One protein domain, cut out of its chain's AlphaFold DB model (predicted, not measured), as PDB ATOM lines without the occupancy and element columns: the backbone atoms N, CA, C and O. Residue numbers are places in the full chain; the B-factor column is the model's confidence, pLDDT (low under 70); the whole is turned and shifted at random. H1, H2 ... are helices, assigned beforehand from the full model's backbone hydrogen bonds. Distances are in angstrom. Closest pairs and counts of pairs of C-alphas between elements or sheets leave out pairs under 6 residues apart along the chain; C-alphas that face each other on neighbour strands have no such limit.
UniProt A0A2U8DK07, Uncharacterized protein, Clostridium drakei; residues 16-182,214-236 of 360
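AT A GLANCE: This is residues 16 to 182 and 214 to 236 of the 360 residues of an uncharacterized protein of Clostridium drakei (UniProt A0A2U8DK07). A head of helices is built round the hairpin H5 and H6, and the long helix H8 reaches away from it as an arm, with H9 folding back at the arm's far end. In the head H2 and H3 cross H5, H10 packs on H5 and on the first part of H8, H1 packs on H2, and H4 and H7 lie at the rim. The printed part has 190 residues with ten named helices, H1 to H10 in order, and no named strand; the class is all helix, with packing part aligned, part crossed. The whole is loose, with a radius of gyration of the C-alphas of 20.9 A, and elongated, spanning 71 by 38 by 33 A; the arm makes the length.

HOW THE PARTS SIT: H8, residues 133 to 161, touches H10, residues 216 to 228, with its residues 134 to 138 alone, closest at the C-alphas of Thr 134 and Leu 216, 5.1 A. With residues 135 to 142 alone it touches H6, residues 103 to 120, at a steep tilt of 49 degrees, closest at C-alphas 110 and 138, 6.4 A. H8 and H9, residues 164 to 178, form a hairpin but only just touch, with 3 pairs of C-alphas within 8 A, the closest being Leu 159 and Arg 167, 5.5 A. H5, residues 79 to 94, is the hub, touching four helices. It forms a hairpin with H6, opposite ways at a shallow tilt of 26 degrees, the C-alphas of Ala 84 and Gly 116 closest at 4.2 A. H3, residues 43 to 56, is about perpendicular to H5 at 89 degrees and touches its residues 86 to 90 alone, closest at C-alphas 49 and 89, 6.2 A. H2, residues 32 to 39, touches H5, closest at C-alphas 39 and 87, 6.6 A. H1, residues 17 to 23, touches H2, closest at C-alphas 17 and 38, 5.0 A. H4, residues 63 to 66, only just touches H3, with 3 pairs within 8 A, closest at C-alphas 54 and 63, 6.3 A. H7, residues 123 to 130, is close to but not clearly touching H6, closest at C-alphas 117 and 126, 6.7 A. Every O i to N i+4 pair is within hydrogen-bond range in H1, H2, H3, H6, H8, H9 and H10; H5 has 8 of 12, H7 3 of 4, and H4 is too short for one.

IN THESE COORDINATES: H8 runs 42.0 A from C-alpha 133 at (53.262, -25.313, 74.950) to C-alpha 161 at (13.331, -18.522, 63.908). H6 measures 25.4 A, H5 23.4 A, H9 21.0 A, H3 20.2 A and H10 18.3 A. H1 begins at C-alpha 17, (39.464, -29.516, 102.375).

THE WHOLE: The C-alphas farthest apart, of Gly 69 and Ser 165, are 71.9 A apart. Residues 183 to 213 are not printed, and C-alphas 182 and 214 are 21.6 A apart across this cut. The link from H4 to H5 is long, with 12 residues. Mean pLDDT of the printed part is 75.3; 61 residues are under 70, among them 90 to 103, 131 to 155 and 170 to 182.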
ATOM      1  N   SER A  16      39.121 -29.680 107.229       76.25
ATOM      2  CA  SER A  16      38.391 -29.247 106.046       76.25
ATOM      3  C   SER A  16      39.325 -29.285 104.837       76.25
ATOM      4  O   SER A  16      40.546 -29.122 104.962       76.25
ATOM      5  N   ARG A  17      38.746 -29.501 103.655       83.00
ATOM      6  CA  ARG A  17      39.464 -29.516 102.375       83.00
ATOM      7  C   ARG A  17      40.338 -28.270 102.219       83.00
ATOM      8  O   ARG A  17      41.505 -28.375 101.852       83.00
ATOM      9  N   GLU A  18      39.791 -27.108 102.557       82.12
ATOM     10  CA  GLU A  18      40.450 -25.807 102.441       82.12
ATOM     11  C   GLU A  18      41.678 -25.718 103.348       82.12
ATOM     12  O   GLU A  18      42.725 -25.254 102.905       82.12
ATOM     13  N   LYS A  19      41.579 -26.234 104.580       77.62
ATOM     14  CA  LYS A  19      42.682 -26.239 105.547       77.62
ATOM     15  C   LYS A  19      43.838 -27.125 105.086       77.62
ATOM     16  O   LYS A  19      44.999 -26.752 105.221       77.62
ATOM     17  N   ILE A  20      43.551 -28.291 104.500       79.62
ATOM     18  CA  ILE A  20      44.614 -29.152 103.958       79.62
ATOM     19  C   ILE A  20      45.276 -28.481 102.750       79.62
ATOM     20  O   ILE A  20      46.504 -28.473 102.673       79.62
ATOM     21  N   ILE A  21      44.502 -27.875 101.842       81.19
ATOM     22  CA  ILE A  21      45.047 -27.156 100.679       81.19
ATOM     23  C   ILE A  21      45.954 -25.996 101.123       81.19
ATOM     24  O   ILE A  21      47.073 -25.876 100.622       81.19
ATOM     25  N   SER A  22      45.513 -25.168 102.077       76.56
ATOM     26  CA  SER A  22      46.264 -23.983 102.513       76.56
ATOM     27  C   SER A  22      47.482 -24.320 103.373       76.56
ATOM     28  O   SER A  22      48.538 -23.692 103.230       76.56
ATOM     29  N   ASP A  23      47.358 -25.300 104.269       77.81
ATOM     30  CA  ASP A  23      48.319 -25.483 105.360       77.81
ATOM     31  C   ASP A  23      49.239 -26.681 105.147       77.81
ATOM     32  O   ASP A  23      50.328 -26.706 105.713       77.81
ATOM     33  N   SER A  24      48.834 -27.656 104.327       80.12
ATOM     34  CA  SER A  24      49.497 -28.965 104.286       80.12
ATOM     35  C   SER A  24      49.934 -29.410 102.895       80.12
ATOM     36  O   SER A  24      51.069 -29.859 102.756       80.12
ATOM     37  N   LEU A  25      49.081 -29.258 101.872       86.75
ATOM     38  CA  LEU A  25      49.214 -29.937 100.579       86.75
ATOM     39  C   LEU A  25      50.624 -29.819  99.996       86.75
ATOM     40  O   LEU A  25      51.237 -30.835  99.711       86.75
ATOM     41  N   ASN A  26      51.175 -28.609  99.903       87.31
ATOM     42  CA  ASN A  26      52.512 -28.373  99.343       87.31
ATOM     43  C   ASN A  26      53.570 -27.986 100.397       87.31
ATOM     44  O   ASN A  26      54.620 -27.449 100.051       87.31
ATOM     45  N   LYS A  27      53.280 -28.193 101.689       86.50
ATOM     46  CA  LYS A  27      54.132 -27.758 102.814       86.50
ATOM     47  C   LYS A  27      54.682 -28.916 103.641       86.50
ATOM     48  O   LYS A  27      55.740 -28.768 104.246       86.50
ATOM     49  N   GLN A  28      53.988 -30.049 103.661       89.62
ATOM     50  CA  GLN A  28      54.407 -31.249 104.375       89.62
ATOM     51  C   GLN A  28      54.056 -32.509 103.590       89.62
ATOM     52  O   GLN A  28      53.262 -32.469 102.647       89.62
ATOM     53  N   ASP A  29      54.682 -33.615 103.974       90.75
ATOM     54  CA  ASP A  29      54.384 -34.914 103.395       90.75
ATOM     55  C   ASP A  29      52.997 -35.368 103.865       90.75
ATOM     56  O   ASP A  29      52.627 -35.166 105.024       90.75
ATOM     57  N   ILE A  30      52.211 -35.945 102.958       91.00
ATOM     58  CA  ILE A  30      50.833 -36.368 103.232       91.00
ATOM     59  C   ILE A  30      50.613 -37.815 102.794       91.00
ATOM     60  O   ILE A  30      51.327 -38.333 101.937       91.00
ATOM     61  N   GLY A  31      49.612 -38.475 103.368       90.19
ATOM     62  CA  GLY A  31      49.206 -39.817 102.984       90.19
ATOM     63  C   GLY A  31      48.002 -39.829 102.044       90.19
ATOM     64  O   GLY A  31      47.486 -38.808 101.580       90.19
ATOM     65  N   THR A  32      47.519 -41.037 101.773       90.44
ATOM     66  CA  THR A  32      46.306 -41.267 100.981       90.44
ATOM     67  C   THR A  32      45.033 -40.797 101.686       90.44
ATOM     68  O   THR A  32      44.083 -40.444 100.993       90.44
ATOM     69  N   GLU A  33      45.012 -40.736 103.022       89.25
ATOM     70  CA  GLU A  33      43.863 -40.243 103.796       89.25
ATOM     71  C   GLU A  33      43.675 -38.732 103.612       89.25
ATOM     72  O   GLU A  33      42.581 -38.285 103.272       89.25
ATOM     73  N   GLU A  34      44.735 -37.939 103.770       89.50
ATOM     74  CA  GLU A  34      44.675 -36.487 103.589       89.50
ATOM     75  C   GLU A  34      44.383 -36.123 102.130       89.50
ATOM     76  O   GLU A  34      43.545 -35.262 101.861       89.50
ATOM     77  N   LEU A  35      45.015 -36.817 101.176       88.56
ATOM     78  CA  LEU A  35      44.762 -36.591  99.752       88.56
ATOM     79  C   LEU A  35      43.322 -36.961  99.358       88.56
ATOM     80  O   LEU A  35      42.714 -36.291  98.526       88.56
ATOM     81  N   ALA A  36      42.740 -37.981  99.994       88.12
ATOM     82  CA  ALA A  36      41.337 -38.339  99.810       88.12
ATOM     83  C   ALA A  36      40.390 -37.218 100.266       88.12
ATOM     84  O   ALA A  36      39.412 -36.935  99.575       88.12
ATOM     85  N   VAL A  37      40.708 -36.525 101.367       87.75
ATOM     86  CA  VAL A  37      39.940 -35.353 101.825       87.75
ATOM     87  C   VAL A  37      40.073 -34.181 100.847       87.75
ATOM     88  O   VAL A  37      39.070 -33.540 100.536       87.75
ATOM     89  N   VAL A  38      41.275 -33.927 100.313       86.88
ATOM     90  CA  VAL A  38      41.507 -32.862  99.314       86.88
ATOM     91  C   VAL A  38      40.656 -33.069  98.063       86.88
ATOM     92  O   VAL A  38      40.086 -32.110  97.541       86.88
ATOM     93  N   LEU A  39      40.560 -34.318  97.603       86.19
ATOM     94  CA  LEU A  39      39.845 -34.685  96.382       86.19
ATOM     95  C   LEU A  39      38.369 -35.047  96.614       86.19
ATOM     96  O   LEU A  39      37.645 -35.269  95.652       86.19
ATOM     97  N   GLY A  40      37.901 -35.106  97.865       86.31
ATOM     98  CA  GLY A  40      36.519 -35.481  98.185       86.31
ATOM     99  C   GLY A  40      36.180 -36.945  97.877       86.31
ATOM    100  O   GLY A  40      35.027 -37.267  97.598       86.31
ATOM    101  N   VAL A  41      37.168 -37.842  97.925       85.94
ATOM    102  CA  VAL A  41      37.016 -39.273  97.610       85.94
ATOM    103  C   VAL A  41      37.421 -40.154  98.791       85.94
ATOM    104  O   VAL A  41      37.764 -39.681  99.867       85.94
ATOM    105  N   THR A  42      37.366 -41.477  98.618       87.38
ATOM    106  CA  THR A  42      37.831 -42.429  99.637       87.38
ATOM    107  C   THR A  42      39.320 -42.745  99.496       87.38
ATOM    108  O   THR A  42      39.851 -42.788  98.390       87.38
ATOM    109  N   ASP A  43      39.981 -43.103 100.596       88.12
ATOM    110  CA  ASP A  43      41.371 -43.591 100.600       88.12
ATOM    111  C   ASP A  43      41.599 -44.741  99.591       88.12
ATOM    112  O   ASP A  43      42.537 -44.745  98.790       88.12
ATOM    113  N   ARG A  44      40.653 -45.691  99.541       88.50
ATOM    114  CA  ARG A  44      40.647 -46.781  98.552       88.50
ATOM    115  C   ARG A  44      40.592 -46.260  97.113       88.50
ATOM    116  O   ARG A  44      41.184 -46.869  96.222       88.50
ATOM    117  N   SER A  45      39.875 -45.164  96.875       87.75
ATOM    118  CA  SER A  45      39.786 -44.532  95.560       87.75
ATOM    119  C   SER A  45      41.111 -43.927  95.130       87.75
ATOM    120  O   SER A  45      41.500 -44.186  93.995       87.75
ATOM    121  N   ILE A  46      41.827 -43.243  96.027       89.94
ATOM    122  CA  ILE A  46      43.170 -42.713  95.750       89.94
ATOM    123  C   ILE A  46      44.108 -43.834  95.309       89.94
ATOM    124  O   ILE A  46      44.720 -43.758  94.246       89.94
ATOM    125  N   ARG A  47      44.153 -44.939  96.064       90.44
ATOM    126  CA  ARG A  47      44.987 -46.101  95.708       90.44
ATOM    127  C   ARG A  47      44.622 -46.665  94.333       90.44
ATOM    128  O   ARG A  47      45.504 -47.023  93.564       90.44
ATOM    129  N   ASN A  48      43.333 -46.744  94.005       87.88
ATOM    130  CA  ASN A  48      42.886 -47.219  92.695       87.88
ATOM    131  C   ASN A  48      43.237 -46.247  91.558       87.88
ATOM    132  O   ASN A  48      43.560 -46.704  90.465       87.88
ATOM    133  N   MET A  49      43.166 -44.935  91.787       88.50
ATOM    134  CA  MET A  49      43.567 -43.930  90.797       88.50
ATOM    135  C   MET A  49      45.068 -43.977  90.544       88.50
ATOM    136  O   MET A  49      45.471 -44.017  89.391       88.50
ATOM    137  N   LEU A  50      45.882 -44.076  91.600       89.50
ATOM    138  CA  LEU A  50      47.332 -44.249  91.481       89.50
ATOM    139  C   LEU A  50      47.676 -45.468  90.631       89.50
ATOM    140  O   LEU A  50      48.479 -45.372  89.711       89.50
ATOM    141  N   LYS A  51      47.001 -46.597  90.873       88.69
ATOM    142  CA  LYS A  51      47.146 -47.798  90.041       88.69
ATOM    143  C   LYS A  51      46.819 -47.545  88.579       88.69
ATOM    144  O   LYS A  51      47.555 -47.985  87.706       88.69
ATOM    145  N   LYS A  52      45.711 -46.853  88.300       86.88
ATOM    146  CA  LYS A  52      45.326 -46.504  86.928       86.88
ATOM    147  C   LYS A  52      46.361 -45.599  86.264       86.88
ATOM    148  O   LYS A  52      46.725 -45.869  85.128       86.88
ATOM    149  N   LEU A  53      46.839 -44.585  86.982       87.12
ATOM    150  CA  LEU A  53      47.844 -43.643  86.502       87.12
ATOM    151  C   LEU A  53      49.163 -44.367  86.175       87.12
ATOM    152  O   LEU A  53      49.679 -44.222  85.073       87.12
ATOM    153  N   CYS A  54      49.644 -45.234  87.072       86.50
ATOM    154  CA  CYS A  54      50.845 -46.045  86.834       86.50
ATOM    155  C   CYS A  54      50.661 -47.016  85.658       86.50
ATOM    156  O   CYS A  54      51.552 -47.171  84.836       86.50
ATOM    157  N   ASN A  55      49.487 -47.645  85.528       83.06
ATOM    158  CA  ASN A  55      49.203 -48.544  84.404       83.06
ATOM    159  C   ASN A  55      49.115 -47.813  83.056       83.06
ATOM    160  O   ASN A  55      49.346 -48.435  82.022       83.06
ATOM    161  N   ARG A  56      48.730 -46.530  83.057       80.19
ATOM    162  CA  ARG A  56      48.676 -45.691  81.853       80.19
ATOM    163  C   ARG A  56      50.073 -45.237  81.426       80.19
ATOM    164  O   ARG A  56      50.331 -45.180  80.230       80.19
ATOM    165  N   TYR A  57      50.967 -44.995  82.385       79.31
ATOM    166  CA  TYR A  57      52.334 -44.525  82.143       79.31
ATOM    167  C   TYR A  57      53.395 -45.450  82.778       79.31
ATOM    168  O   TYR A  57      54.163 -44.998  83.637       79.31
ATOM    169  N   PRO A  58      53.464 -46.734  82.365       72.06
ATOM    170  CA  PRO A  58      54.276 -47.757  83.033       72.06
ATOM    171  C   PRO A  58      55.786 -47.482  82.993       72.06
ATOM    172  O   PRO A  58      56.496 -47.881  83.909       72.06
ATOM    173  N   ASP A  59      56.269 -46.753  81.982       72.38
ATOM    174  CA  ASP A  59      57.692 -46.400  81.830       72.38
ATOM    175  C   ASP A  59      58.063 -45.091  82.567       72.38
ATOM    176  O   ASP A  59      59.231 -44.696  82.677       72.38
ATOM    177  N   SER A  60      57.065 -44.381  83.103       76.00
ATOM    178  CA  SER A  60      57.268 -43.109  83.804       76.00
ATOM    179  C   SER A  60      57.209 -43.241  85.317       76.00
ATOM    180  O   SER A  60      58.089 -42.707  85.993       76.00
ATOM    181  N   ILE A  61      56.178 -43.903  85.838       83.31
ATOM    182  CA  ILE A  61      55.883 -43.958  87.272       83.31
ATOM    183  C   ILE A  61      55.310 -45.322  87.654       83.31
ATOM    184  O   ILE A  61      54.453 -45.875  86.968       83.31
ATOM    185  N   GLU A  62      55.745 -45.842  88.796       88.75
ATOM    186  CA  GLU A  62      55.300 -47.117  89.342       88.75
ATOM    187  C   GLU A  62      54.664 -46.953  90.728       88.75
ATOM    188  O   GLU A  62      55.017 -46.072  91.509       88.75
ATOM    189  N   GLU A  63      53.778 -47.882  91.117       88.19
ATOM    190  CA  GLU A  63      53.145 -47.873  92.448       88.19
ATOM    191  C   GLU A  63      54.153 -47.811  93.609       88.19
ATOM    192  O   GLU A  63      53.822 -47.322  94.690       88.19
ATOM    193  N   LYS A  64      55.346 -48.389  93.421       87.50
ATOM    194  CA  LYS A  64      56.405 -48.428  94.438       87.50
ATOM    195  C   LYS A  64      57.009 -47.046  94.691       87.50
ATOM    196  O   LYS A  64      57.439 -46.791  95.807       87.50
ATOM    197  N   ASP A  65      56.964 -46.154  93.702       86.62
ATOM    198  CA  ASP A  65      57.533 -44.808  93.795       86.62
ATOM    199  C   ASP A  65      56.736 -43.919  94.766       86.62
ATOM    200  O   ASP A  65      57.228 -42.899  95.246       86.62
ATOM    201  N   PHE A  66      55.511 -44.336  95.097       89.44
ATOM    202  CA  PHE A  66      54.597 -43.662  96.016       89.44
ATOM    203  C   PHE A  66      54.548 -44.295  97.416       89.44
ATOM    204  O   PHE A  66      53.701 -43.919  98.232       89.44
ATOM    205  N   LYS A  67      55.389 -45.301  97.692       86.81
ATOM    206  CA  LYS A  67      55.369 -46.065  98.946       86.81
ATOM    207  C   LYS A  67      56.674 -45.898  99.712       86.81
ATOM    208  O   LYS A  67      57.749 -46.139  99.175       86.81
ATOM    209  N   ASP A  68      56.555 -45.603 101.001       83.12
ATOM    210  CA  ASP A  68      57.623 -45.812 101.973       83.12
ATOM    211  C   ASP A  68      57.364 -47.145 102.696       83.12
ATOM    212  O   ASP A  68      56.466 -47.295 103.536       83.12
ATOM    213  N   GLY A  69      58.059 -48.190 102.245       81.94
ATOM    214  CA  GLY A  69      57.801 -49.568 102.655       81.94
ATOM    215  C   GLY A  69      56.404 -50.055 102.246       81.94
ATOM    216  O   GLY A  69      56.156 -50.383 101.087       81.94
ATOM    217  N   LYS A  70      55.486 -50.169 103.217       80.38
ATOM    218  CA  LYS A  70      54.095 -50.628 102.992       80.38
ATOM    219  C   LYS A  70      53.070 -49.493 102.977       80.38
ATOM    220  O   LYS A  70      51.898 -49.758 102.703       80.38
ATOM    221  N   VAL A  71      53.483 -48.271 103.299       85.31
ATOM    222  CA  VAL A  71      52.590 -47.127 103.501       85.31
ATOM    223  C   VAL A  71      52.759 -46.157 102.340       85.31
ATOM    224  O   VAL A  71      53.877 -45.910 101.901       85.31
ATOM    225  N   TYR A  72      51.652 -45.631 101.819       88.12
ATOM    226  CA  TYR A  72      51.715 -44.562 100.827       88.12
ATOM    227  C   TYR A  72      52.104 -43.255 101.515       88.12
ATOM    228  O   TYR A  72      51.454 -42.866 102.485       88.12
ATOM    229  N   SER A  73      53.150 -42.608 101.012       89.06
ATOM    230  CA  SER A  73      53.648 -41.333 101.524       89.06
ATOM    231  C   SER A  73      54.004 -40.436 100.352       89.06
ATOM    232  O   SER A  73      54.723 -40.850  99.437       89.06
ATOM    233  N   PHE A  74      53.463 -39.223 100.359       91.56
ATOM    234  CA  PHE A  74      53.578 -38.278  99.266       91.56
ATOM    235  C   PHE A  74      54.333 -37.035  99.706       91.56
ATOM    236  O   PHE A  74      53.949 -36.399 100.688       91.56
ATOM    237  N   LYS A  75      55.412 -36.684  98.996       89.31
ATOM    238  CA  LYS A  75      56.264 -35.574  99.424       89.31
ATOM    239  C   LYS A  75      55.667 -34.226  99.057       89.31
ATOM    240  O   LYS A  75      55.254 -34.015  97.913       89.31
ATOM    241  N   ALA A  76      55.792 -33.266  99.973       88.38
ATOM    242  CA  ALA A  76      55.331 -31.882  99.810       88.38
ATOM    243  C   ALA A  76      55.669 -31.266  98.439       88.38
ATOM    244  O   ALA A  76      54.861 -30.558  97.844       88.38
ATOM    245  N   SER A  77      56.857 -31.579  97.910       87.44
ATOM    246  CA  SER A  77      57.389 -31.050  96.650       87.44
ATOM    247  C   SER A  77      56.591 -31.404  95.390       87.44
ATOM    248  O   SER A  77      56.848 -30.813  94.342       87.44
ATOM    249  N   TRP A  78      55.699 -32.395  95.450       90.62
ATOM    250  CA  TRP A  78      54.951 -32.866  94.280       90.62
ATOM    251  C   TRP A  78      53.489 -33.237  94.549       90.62
ATOM    252  O   TRP A  78      52.774 -33.609  93.618       90.62
ATOM    253  N   ASN A  79      53.013 -33.074  95.782       92.00
ATOM    254  CA  ASN A  79      51.625 -33.330  96.165       92.00
ATOM    255  C   ASN A  79      50.610 -32.570  95.303       92.00
ATOM    256  O   ASN A  79      49.629 -33.163  94.866       92.00
ATOM    257  N   GLY A  80      50.852 -31.286  95.012       90.69
ATOM    258  CA  GLY A  80      49.970 -30.484  94.161       90.69
ATOM    259  C   GLY A  80      49.847 -31.015  92.730       90.69
ATOM    260  O   GLY A  80      48.750 -31.064  92.180       90.69
ATOM    261  N   ILE A  81      50.957 -31.480  92.143       91.69
ATOM    262  CA  ILE A  81      50.966 -32.077  90.796       91.69
ATOM    263  C   ILE A  81      50.212 -33.409  90.813       91.69
ATOM    264  O   ILE A  81      49.394 -33.672  89.931       91.69
ATOM    265  N   LEU A  82      50.446 -34.235  91.839       93.12
ATOM    266  CA  LEU A  82      49.725 -35.492  92.001       93.12
ATOM    267  C   LEU A  82      48.219 -35.251  92.185       93.12
ATOM    268  O   LEU A  82      47.417 -35.933  91.557       93.12
ATOM    269  N   ALA A  83      47.822 -34.267  92.993       91.75
ATOM    270  CA  ALA A  83      46.419 -33.912  93.191       91.75
ATOM    271  C   ALA A  83      45.743 -33.495  91.873       91.75
ATOM    272  O   ALA A  83      44.657 -33.994  91.572       91.75
ATOM    273  N   ALA A  84      46.396 -32.663  91.053       92.06
ATOM    274  CA  ALA A  84      45.888 -32.277  89.734       92.06
ATOM    275  C   ALA A  84      45.667 -33.500  88.819       92.06
ATOM    276  O   ALA A  84      44.575 -33.682  88.279       92.06
ATOM    277  N   LEU A  85      46.659 -34.395  88.723       90.62
ATOM    278  CA  LEU A  85      46.578 -35.621  87.916       90.62
ATOM    279  C   LEU A  85      45.482 -36.585  88.395       90.62
ATOM    280  O   LEU A  85      44.727 -37.142  87.594       90.62
ATOM    281  N   LEU A  86      45.368 -36.796  89.709       90.00
ATOM    282  CA  LEU A  86      44.372 -37.712  90.266       90.00
ATOM    283  C   LEU A  86      42.946 -37.168  90.143       90.00
ATOM    284  O   LEU A  86      42.031 -37.965  89.937       90.00
ATOM    285  N   THR A  87      42.758 -35.845  90.205       85.25
ATOM    286  CA  THR A  87      41.449 -35.208  89.971       85.25
ATOM    287  C   THR A  87      40.945 -35.533  88.564       85.25
ATOM    288  O   THR A  87      39.828 -36.022  88.401       85.25
ATOM    289  N   ALA A  88      41.802 -35.381  87.551       79.50
ATOM    290  CA  ALA A  88      41.462 -35.728  86.173       79.50
ATOM    291  C   ALA A  88      41.267 -37.249  85.972       79.50
ATOM    292  O   ALA A  88      40.414 -37.692  85.200       79.50
ATOM    293  N   THR A  89      41.995 -38.077  86.732       71.38
ATOM    294  CA  THR A  89      41.856 -39.547  86.714       71.38
ATOM    295  C   THR A  89      40.533 -40.037  87.336       71.38
ATOM    296  O   THR A  89      40.049 -41.117  86.973       71.38
ATOM    297  N   ASP A  90      39.933 -39.293  88.276       66.06
ATOM    298  CA  ASP A  90      38.634 -39.650  88.876       66.06
ATOM    299  C   ASP A  90      37.459 -39.402  87.927       66.06
ATOM    300  O   ASP A  90      36.532 -40.209  87.885       66.06
ATOM    301  N   LEU A  91      37.516 -38.370  87.084       56.34
ATOM    302  CA  LEU A  91      36.518 -38.182  86.022       56.34
ATOM    303  C   LEU A  91      36.517 -39.346  85.030       56.34
ATOM    304  O   LEU A  91      35.458 -39.869  84.687       56.34
ATOM    305  N   ALA A  92      37.693 -39.896  84.705       50.75
ATOM    306  CA  ALA A  92      37.818 -41.115  83.896       50.75
ATOM    307  C   ALA A  92      37.242 -42.388  84.571       50.75
ATOM    308  O   ALA A  92      37.343 -43.501  84.045       50.75
ATOM    309  N   LYS A  93      36.687 -42.276  85.784       45.91
ATOM    310  CA  LYS A  93      36.089 -43.364  86.572       45.91
ATOM    311  C   LYS A  93      34.564 -43.389  86.469       45.91
ATOM    312  O   LYS A  93      34.004 -44.473  86.629       45.91
ATOM    313  N   TYR A  94      33.931 -42.250  86.186       42.62
ATOM    314  CA  TYR A  94      32.494 -42.173  85.907       42.62
ATOM    315  C   TYR A  94      32.150 -42.503  84.457       42.62
ATOM    316  O   TYR A  94      30.993 -42.796  84.172       42.62
ATOM    317  N   ASP A  95      33.157 -42.591  83.589       43.28
ATOM    318  CA  ASP A  95      32.939 -42.834  82.175       43.28
ATOM    319  C   ASP A  95      33.560 -44.141  81.689       43.28
ATOM    320  O   ASP A  95      34.725 -44.261  81.296       43.28
ATOM    321  N   SER A  96      32.770 -45.204  81.785       37.19
ATOM    322  CA  SER A  96      33.142 -46.524  81.310       37.19
ATOM    323  C   SER A  96      33.410 -46.518  79.799       37.19
ATOM    324  O   SER A  96      32.499 -46.686  78.997       37.19
ATOM    325  N   ARG A  97      34.688 -46.440  79.415       39.53
ATOM    326  CA  ARG A  97      35.262 -46.961  78.153       39.53
ATOM    327  C   ARG A  97      34.662 -46.441  76.832       39.53
ATOM    328  O   ARG A  97      34.991 -47.009  75.791       39.53
ATOM    329  N   ARG A  98      33.815 -45.405  76.824       41.12
ATOM    330  CA  ARG A  98      33.208 -44.886  75.586       41.12
ATOM    331  C   ARG A  98      33.328 -43.376  75.382       41.12
ATOM    332  O   ARG A  98      33.505 -43.003  74.228       41.12
ATOM    333  N   GLU A  99      33.332 -42.531  76.419       38.56
ATOM    334  CA  GLU A  99      33.220 -41.075  76.195       38.56
ATOM    335  C   GLU A  99      34.518 -40.261  76.265       38.56
ATOM    336  O   GLU A  99      34.527 -39.154  75.742       38.56
ATOM    337  N   GLN A 100      35.658 -40.815  76.711       45.41
ATOM    338  CA  GLN A 100      36.964 -40.200  76.377       45.41
ATOM    339  C   GLN A 100      37.251 -40.234  74.862       45.41
ATOM    340  O   GLN A 100      38.103 -39.502  74.378       45.41
ATOM    341  N   ASN A 101      36.515 -41.054  74.100       48.72
ATOM    342  CA  ASN A 101      36.522 -41.001  72.634       48.72
ATOM    343  C   ASN A 101      35.560 -39.939  72.079       48.72
ATOM    344  O   ASN A 101      35.478 -39.770  70.862       48.72
ATOM    345  N   THR A 102      34.781 -39.272  72.933       60.19
ATOM    346  CA  THR A 102      33.948 -38.140  72.531       60.19
ATOM    347  C   THR A 102      34.687 -36.848  72.846       60.19
ATOM    348  O   THR A 102      35.414 -36.749  73.833       60.19
ATOM    349  N   LEU A 103      34.484 -35.844  71.998       64.25
ATOM    350  CA  LEU A 103      35.101 -34.532  72.162       64.25
ATOM    351  C   LEU A 103      34.754 -33.907  73.525       64.25
ATOM    352  O   LEU A 103      35.621 -33.315  74.150       64.25
ATOM    353  N   ILE A 104      33.519 -34.104  74.004       70.31
ATOM    354  CA  ILE A 104      33.034 -33.576  75.288       70.31
ATOM    355  C   ILE A 104      33.855 -34.145  76.450       70.31
ATOM    356  O   ILE A 104      34.427 -33.387  77.223       70.31
ATOM    357  N   GLY A 105      34.005 -35.472  76.515       70.56
ATOM    358  CA  GLY A 105      34.760 -36.120  77.590       70.56
ATOM    359  C   GLY A 105      36.258 -35.790  77.577       70.56
ATOM    360  O   GLY A 105      36.875 -35.718  78.638       70.56
ATOM    361  N   TYR A 106      36.853 -35.560  76.399       72.00
ATOM    362  CA  TYR A 106      38.226 -35.046  76.296       72.00
ATOM    363  C   TYR A 106      38.348 -33.626  76.869       72.00
ATOM    364  O   TYR A 106      39.313 -33.319  77.562       72.00
ATOM    365  N   LEU A 107      37.361 -32.768  76.631       73.12
ATOM    366  CA  LEU A 107      37.403 -31.377  77.074       73.12
ATOM    367  C   LEU A 107      37.108 -31.213  78.558       73.12
ATOM    368  O   LEU A 107      37.826 -30.467  79.213       73.12
ATOM    369  N   ASP A 108      36.148 -31.958  79.107       79.25
ATOM    370  CA  ASP A 108      35.909 -32.002  80.556       79.25
ATOM    371  C   ASP A 108      37.176 -32.463  81.295       79.25
ATOM    372  O   ASP A 108      37.538 -31.957  82.362       79.25
ATOM    373  N   PHE A 109      37.897 -33.414  80.695       82.94
ATOM    374  CA  PHE A 109      39.189 -33.869  81.190       82.94
ATOM    375  C   PHE A 109      40.252 -32.758  81.141       82.94
ATOM    376  O   PHE A 109      40.927 -32.516  82.144       82.94
ATOM    377  N   VAL A 110      40.382 -32.060  80.007       80.69
ATOM    378  CA  VAL A 110      41.318 -30.936  79.834       80.69
ATOM    379  C   VAL A 110      41.003 -29.788  80.795       80.69
ATOM    380  O   VAL A 110      41.910 -29.275  81.450       80.69
ATOM    381  N   GLU A 111      39.733 -29.415  80.937       84.06
ATOM    382  CA  GLU A 111      39.281 -28.384  81.868       84.06
ATOM    383  C   GLU A 111      39.632 -28.756  83.308       84.06
ATOM    384  O   GLU A 111      40.224 -27.953  84.024       84.06
ATOM    385  N   THR A 112      39.397 -30.005  83.703       87.00
ATOM    386  CA  THR A 112      39.747 -30.475  85.049       87.00
ATOM    387  C   THR A 112      41.248 -30.458  85.300       87.00
ATOM    388  O   THR A 112      41.685 -30.153  86.412       87.00
ATOM    389  N   LEU A 113      42.064 -30.778  84.293       88.69
ATOM    390  CA  LEU A 113      43.514 -30.646  84.411       88.69
ATOM    391  C   LEU A 113      43.931 -29.186  84.594       88.69
ATOM    392  O   LEU A 113      44.757 -28.907  85.463       88.69
ATOM    393  N   ILE A 114      43.365 -28.264  83.813       87.62
ATOM    394  CA  ILE A 114      43.646 -26.825  83.919       87.62
ATOM    395  C   ILE A 114      43.246 -26.305  85.305       87.62
ATOM    396  O   ILE A 114      44.069 -25.691  85.987       87.62
ATOM    397  N   ASP A 115      42.037 -26.624  85.758       89.88
ATOM    398  CA  ASP A 115      41.527 -26.226  87.070       89.88
ATOM    399  C   ASP A 115      42.354 -26.849  88.201       89.88
ATOM    400  O   ASP A 115      42.684 -26.185  89.183       89.88
ATOM    401  N   GLY A 116      42.766 -28.110  88.047       88.94
ATOM    402  CA  GLY A 116      43.641 -28.798  88.990       88.94
ATOM    403  C   GLY A 116      45.026 -28.155  89.090       88.94
ATOM    404  O   GLY A 116      45.556 -28.008  90.195       88.94
ATOM    405  N   ILE A 117      45.607 -27.727  87.962       90.38
ATOM    406  CA  ILE A 117      46.856 -26.950  87.944       90.38
ATOM    407  C   ILE A 117      46.669 -25.652  88.728       90.38
ATOM    408  O   ILE A 117      47.513 -25.302  89.556       90.38
ATOM    409  N   ASP A 118      45.564 -24.948  88.495       88.81
ATOM    410  CA  ASP A 118      45.297 -23.667  89.139       88.81
ATOM    411  C   ASP A 118      44.992 -23.782  90.628       88.81
ATOM    412  O   ASP A 118      45.438 -22.939  91.414       88.81
ATOM    413  N   GLN A 119      44.311 -24.848  91.031       89.88
ATOM    414  CA  GLN A 119      43.893 -25.059  92.405       89.88
ATOM    415  C   GLN A 119      44.996 -25.650  93.291       89.88
ATOM    416  O   GLN A 119      45.111 -25.266  94.456       89.88
ATOM    417  N   TYR A 120      45.784 -26.601  92.782       91.75
ATOM    418  CA  TYR A 120      46.621 -27.452  93.638       91.75
ATOM    419  C   TYR A 120      48.123 -27.204  93.513       91.75
ATOM    420  O   TYR A 120      48.860 -27.492  94.461       91.75
ATOM    421  N   ILE A 121      48.604 -26.689  92.381       90.94
ATOM    422  CA  ILE A 121      50.041 -26.523  92.131       90.94
ATOM    423  C   ILE A 121      50.532 -25.174  92.674       90.94
ATOM    424  O   ILE A 121      49.891 -24.139  92.498       90.94
ATOM    425  N   VAL A 122      51.701 -25.176  93.325       88.94
ATOM    426  CA  VAL A 122      52.345 -23.955  93.839       88.94
ATOM    427  C   VAL A 122      52.733 -22.994  92.716       88.94
ATOM    428  O   VAL A 122      53.171 -23.421  91.650       88.94
ATOM    429  N   GLU A 123      52.653 -21.686  92.976       84.38
ATOM    430  CA  GLU A 123      52.860 -20.630  91.968       84.38
ATOM    431  C   GLU A 123      54.172 -20.742  91.181       84.38
ATOM    432  O   GLU A 123      54.203 -20.489  89.974       84.38
ATOM    433  N   GLN A 124      55.255 -21.168  91.835       84.38
ATOM    434  CA  GLN A 124      56.547 -21.348  91.173       84.38
ATOM    435  C   GLN A 124      56.478 -22.408  90.062       84.38
ATOM    436  O   GLN A 124      56.911 -22.149  88.941       84.38
ATOM    437  N   ASP A 125      55.911 -23.577  90.356       83.62
ATOM    438  CA  ASP A 125      55.771 -24.664  89.383       83.62
ATOM    439  C   ASP A 125      54.664 -24.352  88.372       83.62
ATOM    440  O   ASP A 125      54.825 -24.607  87.180       83.62
ATOM    441  N   LYS A 126      53.574 -23.726  88.830       84.69
ATOM    442  CA  LYS A 126      52.467 -23.266  87.989       84.69
ATOM    443  C   LYS A 126      52.964 -22.333  86.890       84.69
ATOM    444  O   LYS A 126      52.635 -22.543  85.731       84.69
ATOM    445  N   THR A 127      53.812 -21.359  87.219       75.00
ATOM    446  CA  THR A 127      54.385 -20.427  86.233       75.00
ATOM    447  C   THR A 127      55.152 -21.162  85.133       75.00
ATOM    448  O   THR A 127      55.054 -20.807  83.961       75.00
ATOM    449  N   ILE A 128      55.900 -22.206  85.498       74.12
ATOM    450  CA  ILE A 128      56.689 -22.989  84.543       74.12
ATOM    451  C   ILE A 128      55.771 -23.849  83.670       74.12
ATOM    452  O   ILE A 128      55.908 -23.840  82.450       74.12
ATOM    453  N   ILE A 129      54.798 -24.531  84.282       77.44
ATOM    454  CA  ILE A 129      53.823 -25.373  83.578       77.44
ATOM    455  C   ILE A 129      52.981 -24.539  82.608       77.44
ATOM    456  O   ILE A 129      52.825 -24.924  81.454       77.44
ATOM    457  N   LYS A 130      52.496 -23.367  83.036       75.38
ATOM    458  CA  LYS A 130      51.722 -22.448  82.187       75.38
ATOM    459  C   LYS A 130      52.532 -21.851  81.038       75.38
ATOM    460  O   LYS A 130      51.966 -21.471  80.017       75.38
ATOM    461  N   GLY A 131      53.850 -21.758  81.207       57.59
ATOM    462  CA  GLY A 131      54.771 -21.350  80.150       57.59
ATOM    463  C   GLY A 131      55.012 -22.429  79.091       57.59
ATOM    464  O   GLY A 131      55.565 -22.113  78.041       57.59
ATOM    465  N   HIS A 132      54.611 -23.679  79.343       65.19
ATOM    466  CA  HIS A 132      54.819 -24.791  78.424       65.19
ATOM    467  C   HIS A 132      53.738 -24.846  77.333       65.19
ATOM    468  O   HIS A 132      52.562 -24.559  77.568       65.19
ATOM    469  N   SER A 133      54.131 -25.267  76.131       54.88
ATOM    470  CA  SER A 133      53.262 -25.313  74.950       54.88
ATOM    471  C   SER A 133      52.049 -26.224  75.122       54.88
ATOM    472  O   SER A 133      50.965 -25.865  74.681       54.88
ATOM    473  N   THR A 134      52.194 -27.363  75.802       65.00
ATOM    474  CA  THR A 134      51.074 -28.291  76.044       65.00
ATOM    475  C   THR A 134      49.971 -27.670  76.900       65.00
ATOM    476  O   THR A 134      48.798 -27.940  76.665       65.00
ATOM    477  N   TYR A 135      50.314 -26.794  77.854       67.69
ATOM    478  CA  TYR A 135      49.315 -26.051  78.625       67.69
ATOM    479  C   TYR A 135      48.627 -24.992  77.762       67.69
ATOM    480  O   TYR A 135      47.405 -24.884  77.772       67.69
ATOM    481  N   GLN A 136      49.399 -24.233  76.978       57.06
ATOM    482  CA  GLN A 136      48.841 -23.229  76.066       57.06
ATOM    483  C   GLN A 136      47.907 -23.863  75.031       57.06
ATOM    484  O   GLN A 136      46.831 -23.335  74.771       57.06
ATOM    485  N   GLN A 137      48.288 -25.018  74.486       57.84
ATOM    486  CA  GLN A 137      47.454 -25.796  73.581       57.84
ATOM    487  C   GLN A 137      46.160 -26.250  74.265       57.84
ATOM    488  O   GLN A 137      45.091 -26.031  73.710       57.84
ATOM    489  N   ALA A 138      46.237 -26.811  75.473       66.56
ATOM    490  CA  ALA A 138      45.063 -27.239  76.230       66.56
ATOM    491  C   ALA A 138      44.070 -26.085  76.489       66.56
ATOM    492  O   ALA A 138      42.862 -26.255  76.334       66.56
ATOM    493  N   VAL A 139      44.573 -24.888  76.822       64.81
ATOM    494  CA  VAL A 139      43.741 -23.680  76.977       64.81
ATOM    495  C   VAL A 139      43.091 -23.282  75.650       64.81
ATOM    496  O   VAL A 139      41.891 -23.033  75.607       64.81
ATOM    497  N   LEU A 140      43.855 -23.273  74.554       54.88
ATOM    498  CA  LEU A 140      43.324 -22.948  73.228       54.88
ATOM    499  C   LEU A 140      42.258 -23.951  72.770       54.88
ATOM    500  O   LEU A 140      41.260 -23.547  72.183       54.88
ATOM    501  N   GLU A 141      42.451 -25.243  73.031       60.28
ATOM    502  CA  GLU A 141      41.477 -26.291  72.713       60.28
ATOM    503  C   GLU A 141      40.160 -26.083  73.474       60.28
ATOM    504  O   GLU A 141      39.090 -26.158  72.860       60.28
ATOM    505  N   LYS A 142      40.237 -25.740  74.767       63.31
ATOM    506  CA  LYS A 142      39.074 -25.362  75.583       63.31
ATOM    507  C   LYS A 142      38.346 -24.146  74.996       63.31
ATOM    508  O   LYS A 142      37.154 -24.222  74.700       63.31
ATOM    509  N   ASP A 143      39.068 -23.053  74.753       56.78
ATOM    510  CA  ASP A 143      38.491 -21.800  74.245       56.78
ATOM    511  C   ASP A 143      37.857 -21.971  72.852       56.78
ATOM    512  O   ASP A 143      36.785 -21.427  72.554       56.78
ATOM    513  N   LEU A 144      38.509 -22.743  71.976       54.22
ATOM    514  CA  LEU A 144      37.998 -23.063  70.644       54.22
ATOM    515  C   LEU A 144      36.685 -23.832  70.725       54.22
ATOM    516  O   LEU A 144      35.755 -23.535  69.972       54.22
ATOM    517  N   TYR A 145      36.588 -24.796  71.633       62.41
ATOM    518  CA  TYR A 145      35.361 -25.552  71.819       62.41
ATOM    519  C   TYR A 145      34.209 -24.688  72.327       62.41
ATOM    520  O   TYR A 145      33.129 -24.723  71.733       62.41
ATOM    521  N   ASP A 146      34.437 -23.866  73.352       61.12
ATOM    522  CA  ASP A 146      33.419 -22.948  73.875       61.12
ATOM    523  C   ASP A 146      32.910 -22.006  72.779       61.12
ATOM    524  O   ASP A 146      31.704 -21.766  72.630       61.12
ATOM    525  N   CYS A 147      33.829 -21.515  71.944       54.38
ATOM    526  CA  CYS A 147      33.491 -20.716  70.779       54.38
ATOM    527  C   CYS A 147      32.625 -21.502  69.781       54.38
ATOM    528  O   CYS A 147      31.576 -21.005  69.356       54.38
ATOM    529  N   ILE A 148      33.016 -22.732  69.431       58.59
ATOM    530  CA  ILE A 148      32.266 -23.604  68.516       58.59
ATOM    531  C   ILE A 148      30.864 -23.884  69.062       58.59
ATOM    532  O   ILE A 148      29.891 -23.696  68.331       58.59
ATOM    533  N   ILE A 149      30.730 -24.258  70.338       61.28
ATOM    534  CA  ILE A 149      29.431 -24.498  70.981       61.28
ATOM    535  C   ILE A 149      28.559 -23.256  70.907       61.28
ATOM    536  O   ILE A 149      27.411 -23.332  70.466       61.28
ATOM    537  N   LYS A 150      29.090 -22.100  71.309       64.94
ATOM    538  CA  LYS A 150      28.331 -20.849  71.315       64.94
ATOM    539  C   LYS A 150      27.852 -20.485  69.911       64.94
ATOM    540  O   LYS A 150      26.708 -20.063  69.730       64.94
ATOM    541  N   ARG A 151      28.707 -20.673  68.901       57.19
ATOM    542  CA  ARG A 151      28.373 -20.421  67.492       57.19
ATOM    543  C   ARG A 151      27.342 -21.416  66.965       57.19
ATOM    544  O   ARG A 151      26.377 -20.982  66.341       57.19
ATOM    545  N   LEU A 152      27.478 -22.707  67.260       62.75
ATOM    546  CA  LEU A 152      26.492 -23.728  66.893       62.75
ATOM    547  C   LEU A 152      25.139 -23.471  67.564       62.75
ATOM    548  O   LEU A 152      24.113 -23.511  66.890       62.75
ATOM    549  N   GLY A 153      25.124 -23.116  68.851       65.69
ATOM    550  CA  GLY A 153      23.910 -22.720  69.565       65.69
ATOM    551  C   GLY A 153      23.242 -21.496  68.934       65.69
ATOM    552  O   GLY A 153      22.028 -21.481  68.733       65.69
ATOM    553  N   SER A 154      24.033 -20.499  68.524       65.88
ATOM    554  CA  SER A 154      23.531 -19.345  67.771       65.88
ATOM    555  C   SER A 154      22.918 -19.752  66.427       65.88
ATOM    556  O   SER A 154      21.852 -19.249  66.075       65.88
ATOM    557  N   ILE A 155      23.555 -20.664  65.688       67.31
ATOM    558  CA  ILE A 155      23.035 -21.185  64.414       67.31
ATOM    559  C   ILE A 155      21.705 -21.911  64.638       67.31
ATOM    560  O   ILE A 155      20.744 -21.651  63.918       67.31
ATOM    561  N   VAL A 156      21.611 -22.776  65.652       70.31
ATOM    562  CA  VAL A 156      20.374 -23.500  65.991       70.31
ATOM    563  C   VAL A 156      19.248 -22.529  66.346       70.31
ATOM    564  O   VAL A 156      18.137 -22.671  65.833       70.31
ATOM    565  N   ASN A 157      19.536 -21.509  67.156       68.69
ATOM    566  CA  ASN A 157      18.556 -20.484  67.514       68.69
ATOM    567  C   ASN A 157      18.068 -19.709  66.283       68.69
ATOM    568  O   ASN A 157      16.862 -19.540  66.102       68.69
ATOM    569  N   GLN A 158      18.980 -19.305  65.393       70.62
ATOM    570  CA  GLN A 158      18.623 -18.624  64.146       70.62
ATOM    571  C   GLN A 158      17.790 -19.521  63.222       70.62
ATOM    572  O   GLN A 158      16.767 -19.080  62.702       70.62
ATOM    573  N   LEU A 159      18.154 -20.798  63.073       67.44
ATOM    574  CA  LEU A 159      17.364 -21.774  62.319       67.44
ATOM    575  C   LEU A 159      15.959 -21.946  62.915       67.44
ATOM    576  O   LEU A 159      14.985 -22.026  62.168       67.44
ATOM    577  N   GLY A 160      15.826 -21.955  64.244       72.06
ATOM    578  CA  GLY A 160      14.535 -22.042  64.931       72.06
ATOM    579  C   GLY A 160      13.572 -20.901  64.581       72.06
ATOM    580  O   GLY A 160      12.362 -21.123  64.517       72.06
ATOM    581  N   MET A 161      14.105 -19.713  64.281       79.81
ATOM    582  CA  MET A 161      13.331 -18.522  63.908       79.81
ATOM    583  C   MET A 161      12.975 -18.455  62.415       79.81
ATOM    584  O   MET A 161      12.100 -17.681  62.030       79.81
ATOM    585  N   LEU A 162      13.615 -19.258  61.560       73.94
ATOM    586  CA  LEU A 162      13.366 -19.241  60.115       73.94
ATOM    587  C   LEU A 162      12.105 -20.039  59.725       73.94
ATOM    588  O   LEU A 162      11.730 -20.988  60.414       73.94
ATOM    589  N   PRO A 163      11.465 -19.736  58.584       76.25
ATOM    590  CA  PRO A 163      10.491 -20.618  57.939       76.25
ATOM    591  C   PRO A 163      11.103 -21.971  57.539       76.25
ATOM    592  O   PRO A 163      12.274 -22.044  57.166       76.25
ATOM    593  N   ALA A 164      10.307 -23.045  57.555       75.81
ATOM    594  CA  ALA A 164      10.785 -24.418  57.332       75.81
ATOM    595  C   ALA A 164      11.548 -24.626  56.003       75.81
ATOM    596  O   ALA A 164      12.528 -25.366  55.972       75.81
ATOM    597  N   SER A 165      11.144 -23.946  54.925       73.44
ATOM    598  CA  SER A 165      11.824 -24.005  53.623       73.44
ATOM    599  C   SER A 165      13.223 -23.379  53.653       73.44
ATOM    600  O   SER A 165      14.167 -23.951  53.111       73.44
ATOM    601  N   LEU A 166      13.375 -22.242  54.339       70.31
ATOM    602  CA  LEU A 166      14.655 -21.547  54.494       70.31
ATOM    603  C   LEU A 166      15.587 -22.299  55.449       70.31
ATOM    604  O   LEU A 166      16.777 -22.393  55.171       70.31
ATOM    605  N   ARG A 167      15.054 -22.937  56.505       70.06
ATOM    606  CA  ARG A 167      15.846 -23.811  57.393       70.06
ATOM    607  C   ARG A 167      16.585 -24.893  56.620       70.06
ATOM    608  O   ARG A 167      17.771 -25.106  56.848       70.06
ATOM    609  N   PHE A 168      15.888 -25.573  55.709       72.00
ATOM    610  CA  PHE A 168      16.473 -26.661  54.928       72.00
ATOM    611  C   PHE A 168      17.570 -26.157  53.980       72.00
ATOM    612  O   PHE A 168      18.629 -26.771  53.889       72.00
ATOM    613  N   GLN A 169      17.358 -25.010  53.328       70.06
ATOM    614  CA  GLN A 169      18.368 -24.385  52.466       70.06
ATOM    615  C   GLN A 169      19.605 -23.933  53.251       70.06
ATOM    616  O   GLN A 169      20.730 -24.200  52.830       70.06
ATOM    617  N   THR A 170      19.419 -23.306  54.414       67.31
ATOM    618  CA  THR A 170      20.527 -22.888  55.284       67.31
ATOM    619  C   THR A 170      21.304 -24.095  55.817       67.31
ATOM    620  O   THR A 170      22.533 -24.088  55.778       67.31
ATOM    621  N   LEU A 171      20.621 -25.165  56.241       67.38
ATOM    622  CA  LEU A 171      21.263 -26.417  56.664       67.38
ATOM    623  C   LEU A 171      22.051 -27.084  55.530       67.38
ATOM    624  O   LEU A 171      23.153 -27.574  55.765       67.38
ATOM    625  N   ALA A 172      21.525 -27.074  54.304       68.94
ATOM    626  CA  ALA A 172      22.236 -27.592  53.139       68.94
ATOM    627  C   ALA A 172      23.521 -26.793  52.851       68.94
ATOM    628  O   ALA A 172      24.566 -27.393  52.607       68.94
ATOM    629  N   GLY A 173      23.471 -25.459  52.953       66.88
ATOM    630  CA  GLY A 173      24.648 -24.596  52.809       66.88
ATOM    631  C   GLY A 173      25.706 -24.832  53.893       66.88
ATOM    632  O   GLY A 173      26.892 -24.932  53.583       66.88
ATOM    633  N   ILE A 174      25.285 -25.001  55.151       66.81
ATOM    634  CA  ILE A 174      26.190 -25.369  56.253       66.81
ATOM    635  C   ILE A 174      26.841 -26.732  55.978       66.81
ATOM    636  O   ILE A 174      28.051 -26.878  56.140       66.81
ATOM    637  N   ASN A 175      26.067 -27.719  55.521       64.44
ATOM    638  CA  ASN A 175      26.577 -29.055  55.221       64.44
ATOM    639  C   ASN A 175      27.632 -29.043  54.101       64.44
ATOM    640  O   ASN A 175      28.642 -29.731  54.210       64.44
ATOM    641  N   GLU A 176      27.446 -28.239  53.049       63.25
ATOM    642  CA  GLU A 176      28.458 -28.075  51.991       63.25
ATOM    643  C   GLU A 176      29.784 -27.521  52.524       63.25
ATOM    644  O   GLU A 176      30.850 -28.023  52.170       63.25
ATOM    645  N   ILE A 177      29.739 -26.546  53.434       59.72
ATOM    646  CA  ILE A 177      30.950 -26.007  54.069       59.72
ATOM    647  C   ILE A 177      31.615 -27.082  54.943       59.72
ATOM    648  O   ILE A 177      32.828 -27.295  54.853       59.72
ATOM    649  N   LEU A 178      30.828 -27.818  55.734       55.00
ATOM    650  CA  LEU A 178      31.331 -28.870  56.623       55.00
ATOM    651  C   LEU A 178      31.968 -30.050  55.874       55.00
ATOM    652  O   LEU A 178      32.892 -30.663  56.404       55.00
ATOM    653  N   LYS A 179      31.569 -30.344  54.628       53.69
ATOM    654  CA  LYS A 179      32.197 -31.395  53.798       53.69
ATOM    655  C   LYS A 179      33.686 -31.159  53.524       53.69
ATOM    656  O   LYS A 179      34.407 -32.119  53.262       53.69
ATOM    657  N   SER A 180      34.154 -29.911  53.581       51.66
ATOM    658  CA  SER A 180      35.569 -29.567  53.366       51.66
ATOM    659  C   SER A 180      36.449 -29.765  54.611       51.66
ATOM    660  O   SER A 180      37.666 -29.923  54.498       51.66
ATOM    661  N   VAL A 181      35.837 -29.831  55.797       49.44
ATOM    662  CA  VAL A 181      36.529 -29.910  57.094       49.44
ATOM    663  C   VAL A 181      37.331 -31.212  57.271       49.44
ATOM    664  O   VAL A 181      38.487 -31.122  57.683       49.44
ATOM    665  N   PRO A 182      36.826 -32.415  56.917       37.91
ATOM    666  CA  PRO A 182      37.585 -33.659  57.067       37.91
ATOM    667  C   PRO A 182      38.889 -33.688  56.262       37.91
ATOM    668  O   PRO A 182      39.894 -34.205  56.743       37.91
ATOM    669  N   GLU A 214      52.562 -35.855  74.472       53.25
ATOM    670  CA  GLU A 214      51.498 -35.771  73.474       53.25
ATOM    671  C   GLU A 214      50.367 -34.840  73.919       53.25
ATOM    672  O   GLU A 214      49.686 -34.258  73.076       53.25
ATOM    673  N   ASP A 215      50.225 -34.648  75.230       69.00
ATOM    674  CA  ASP A 215      49.207 -33.819  75.853       69.00
ATOM    675  C   ASP A 215      49.665 -33.257  77.218       69.00
ATOM    676  O   ASP A 215      50.778 -33.489  77.714       69.00
ATOM    677  N   LEU A 216      48.801 -32.443  77.828       79.94
ATOM    678  CA  LEU A 216      49.046 -31.842  79.137       79.94
ATOM    679  C   LEU A 216      49.154 -32.890  80.265       79.94
ATOM    680  O   LEU A 216      49.914 -32.665  81.210       79.94
ATOM    681  N   GLU A 217      48.451 -34.027  80.174       85.62
ATOM    682  CA  GLU A 217      48.493 -35.100  81.183       85.62
ATOM    683  C   GLU A 217      49.893 -35.713  81.239       85.62
ATOM    684  O   GLU A 217      50.530 -35.728  82.296       85.62
ATOM    685  N   GLU A 218      50.416 -36.140  80.090       79.00
ATOM    686  CA  GLU A 218      51.754 -36.711  79.976       79.00
ATOM    687  C   GLU A 218      52.813 -35.689  80.414       79.00
ATOM    688  O   GLU A 218      53.756 -36.020  81.149       79.00
ATOM    689  N   TYR A 219      52.611 -34.406  80.073       80.19
ATOM    690  CA  TYR A 219      53.442 -33.318  80.581       80.19
ATOM    691  C   TYR A 219      53.519 -33.249  82.094       80.19
ATOM    692  O   TYR A 219      54.630 -33.293  82.642       80.19
ATOM    693  N   LEU A 220      52.381 -33.230  82.769       86.94
ATOM    694  CA  LEU A 220      52.338 -33.236  84.221       86.94
ATOM    695  C   LEU A 220      52.937 -34.518  84.814       86.94
ATOM    696  O   LEU A 220      53.652 -34.431  85.813       86.94
ATOM    697  N   VAL A 221      52.739 -35.684  84.190       86.19
ATOM    698  CA  VAL A 221      53.305 -36.964  84.658       86.19
ATOM    699  C   VAL A 221      54.828 -36.941  84.668       86.19
ATOM    700  O   VAL A 221      55.442 -37.311  85.669       86.19
ATOM    701  N   SER A 222      55.487 -36.473  83.609       80.81
ATOM    702  CA  SER A 222      56.958 -36.439  83.657       80.81
ATOM    703  C   SER A 222      57.509 -35.242  84.441       80.81
ATOM    704  O   SER A 222      58.632 -35.322  84.928       80.81
ATOM    705  N   VAL A 223      56.728 -34.174  84.667       84.19
ATOM    706  CA  VAL A 223      57.073 -33.160  85.686       84.19
ATOM    707  C   VAL A 223      57.025 -33.778  87.091       84.19
ATOM    708  O   VAL A 223      57.958 -33.584  87.873       84.19
ATOM    709  N   LEU A 224      56.005 -34.589  87.390       89.19
ATOM    710  CA  LEU A 224      55.910 -35.372  88.623       89.19
ATOM    711  C   LEU A 224      57.129 -36.298  88.780       89.19
ATOM    712  O   LEU A 224      57.803 -36.229  89.808       89.19
ATOM    713  N   LYS A 225      57.488 -37.074  87.746       85.25
ATOM    714  CA  LYS A 225      58.684 -37.946  87.738       85.25
ATOM    715  C   LYS A 225      59.965 -37.166  88.068       85.25
ATOM    716  O   LYS A 225      60.750 -37.596  88.913       85.25
ATOM    717  N   LEU A 226      60.171 -35.997  87.452       82.38
ATOM    718  CA  LEU A 226      61.338 -35.145  87.720       82.38
ATOM    719  C   LEU A 226      61.382 -34.667  89.177       82.38
ATOM    720  O   LEU A 226      62.430 -34.757  89.823       82.38
ATOM    721  N   LYS A 227      60.244 -34.223  89.719       85.00
ATOM    722  CA  LYS A 227      60.136 -33.799  91.119       85.00
ATOM    723  C   LYS A 227      60.377 -34.950  92.095       85.00
ATOM    724  O   LYS A 227      61.056 -34.753  93.100       85.00
ATOM    725  N   MET A 228      59.883 -36.154  91.799       85.81
ATOM    726  CA  MET A 228      60.135 -37.352  92.613       85.81
ATOM    727  C   MET A 228      61.629 -37.710  92.661       85.81
ATOM    728  O   MET A 228      62.121 -38.149  93.700       85.81
ATOM    729  N   GLN A 229      62.369 -37.436  91.583       82.12
ATOM    730  CA  GLN A 229      63.829 -37.584  91.507       82.12
ATOM    731  C   GLN A 229      64.611 -36.425  92.160       82.12
ATOM    732  O   GLN A 229      65.841 -36.426  92.117       82.12
ATOM    733  N   GLY A 230      63.934 -35.423  92.732       78.56
ATOM    734  CA  GLY A 230      64.568 -34.245  93.333       78.56
ATOM    735  C   GLY A 230      65.174 -33.269  92.319       78.56
ATOM    736  O   GLY A 230      65.995 -32.433  92.692       78.56
ATOM    737  N   LYS A 231      64.797 -33.367  91.039       75.12
ATOM    738  CA  LYS A 231      65.275 -32.471  89.978       75.12
ATOM    739  C   LYS A 231      64.398 -31.222  89.899       75.12
ATOM    740  O   LYS A 231      63.177 -31.296  90.048       75.12
ATOM    741  N   SER A 232      65.018 -30.070  89.652       66.69
ATOM    742  CA  SER A 232      64.298 -28.826  89.385       66.69
ATOM    743  C   SER A 232      63.665 -28.857  87.997       66.69
ATOM    744  O   SER A 232      64.227 -29.401  87.044       66.69
ATOM    745  N   ILE A 233      62.494 -28.232  87.875       65.88
ATOM    746  CA  ILE A 233      61.890 -27.942  86.575       65.88
ATOM    747  C   ILE A 233      62.672 -26.747  86.009       65.88
ATOM    748  O   ILE A 233      62.331 -25.595  86.260       65.88
ATOM    749  N   ASN A 234      63.813 -26.983  85.360       53.88
ATOM    750  CA  ASN A 234      64.568 -25.885  84.753       53.88
ATOM    751  C   ASN A 234      63.800 -25.337  83.540       53.88
ATOM    752  O   ASN A 234      63.202 -26.099  82.782       53.88
ATOM    753  N   LYS A 235      63.882 -24.013  83.320       44.56
ATOM    754  CA  LYS A 235      63.392 -23.327  82.102       44.56
ATOM    755  C   LYS A 235      63.985 -23.893  80.800       44.56
ATOM    756  O   LYS A 235      63.466 -23.609  79.733       44.56
ATOM    757  N   GLU A 236      65.043 -24.698  80.895       37.91
ATOM    758  CA  GLU A 236      65.675 -25.434  79.795       37.91
ATOM    759  C   GLU A 236      64.900 -26.687  79.352       37.91
ATOM    760  O   GLU A 236      65.431 -27.513  78.610       37.91
TER     761      GLU A 236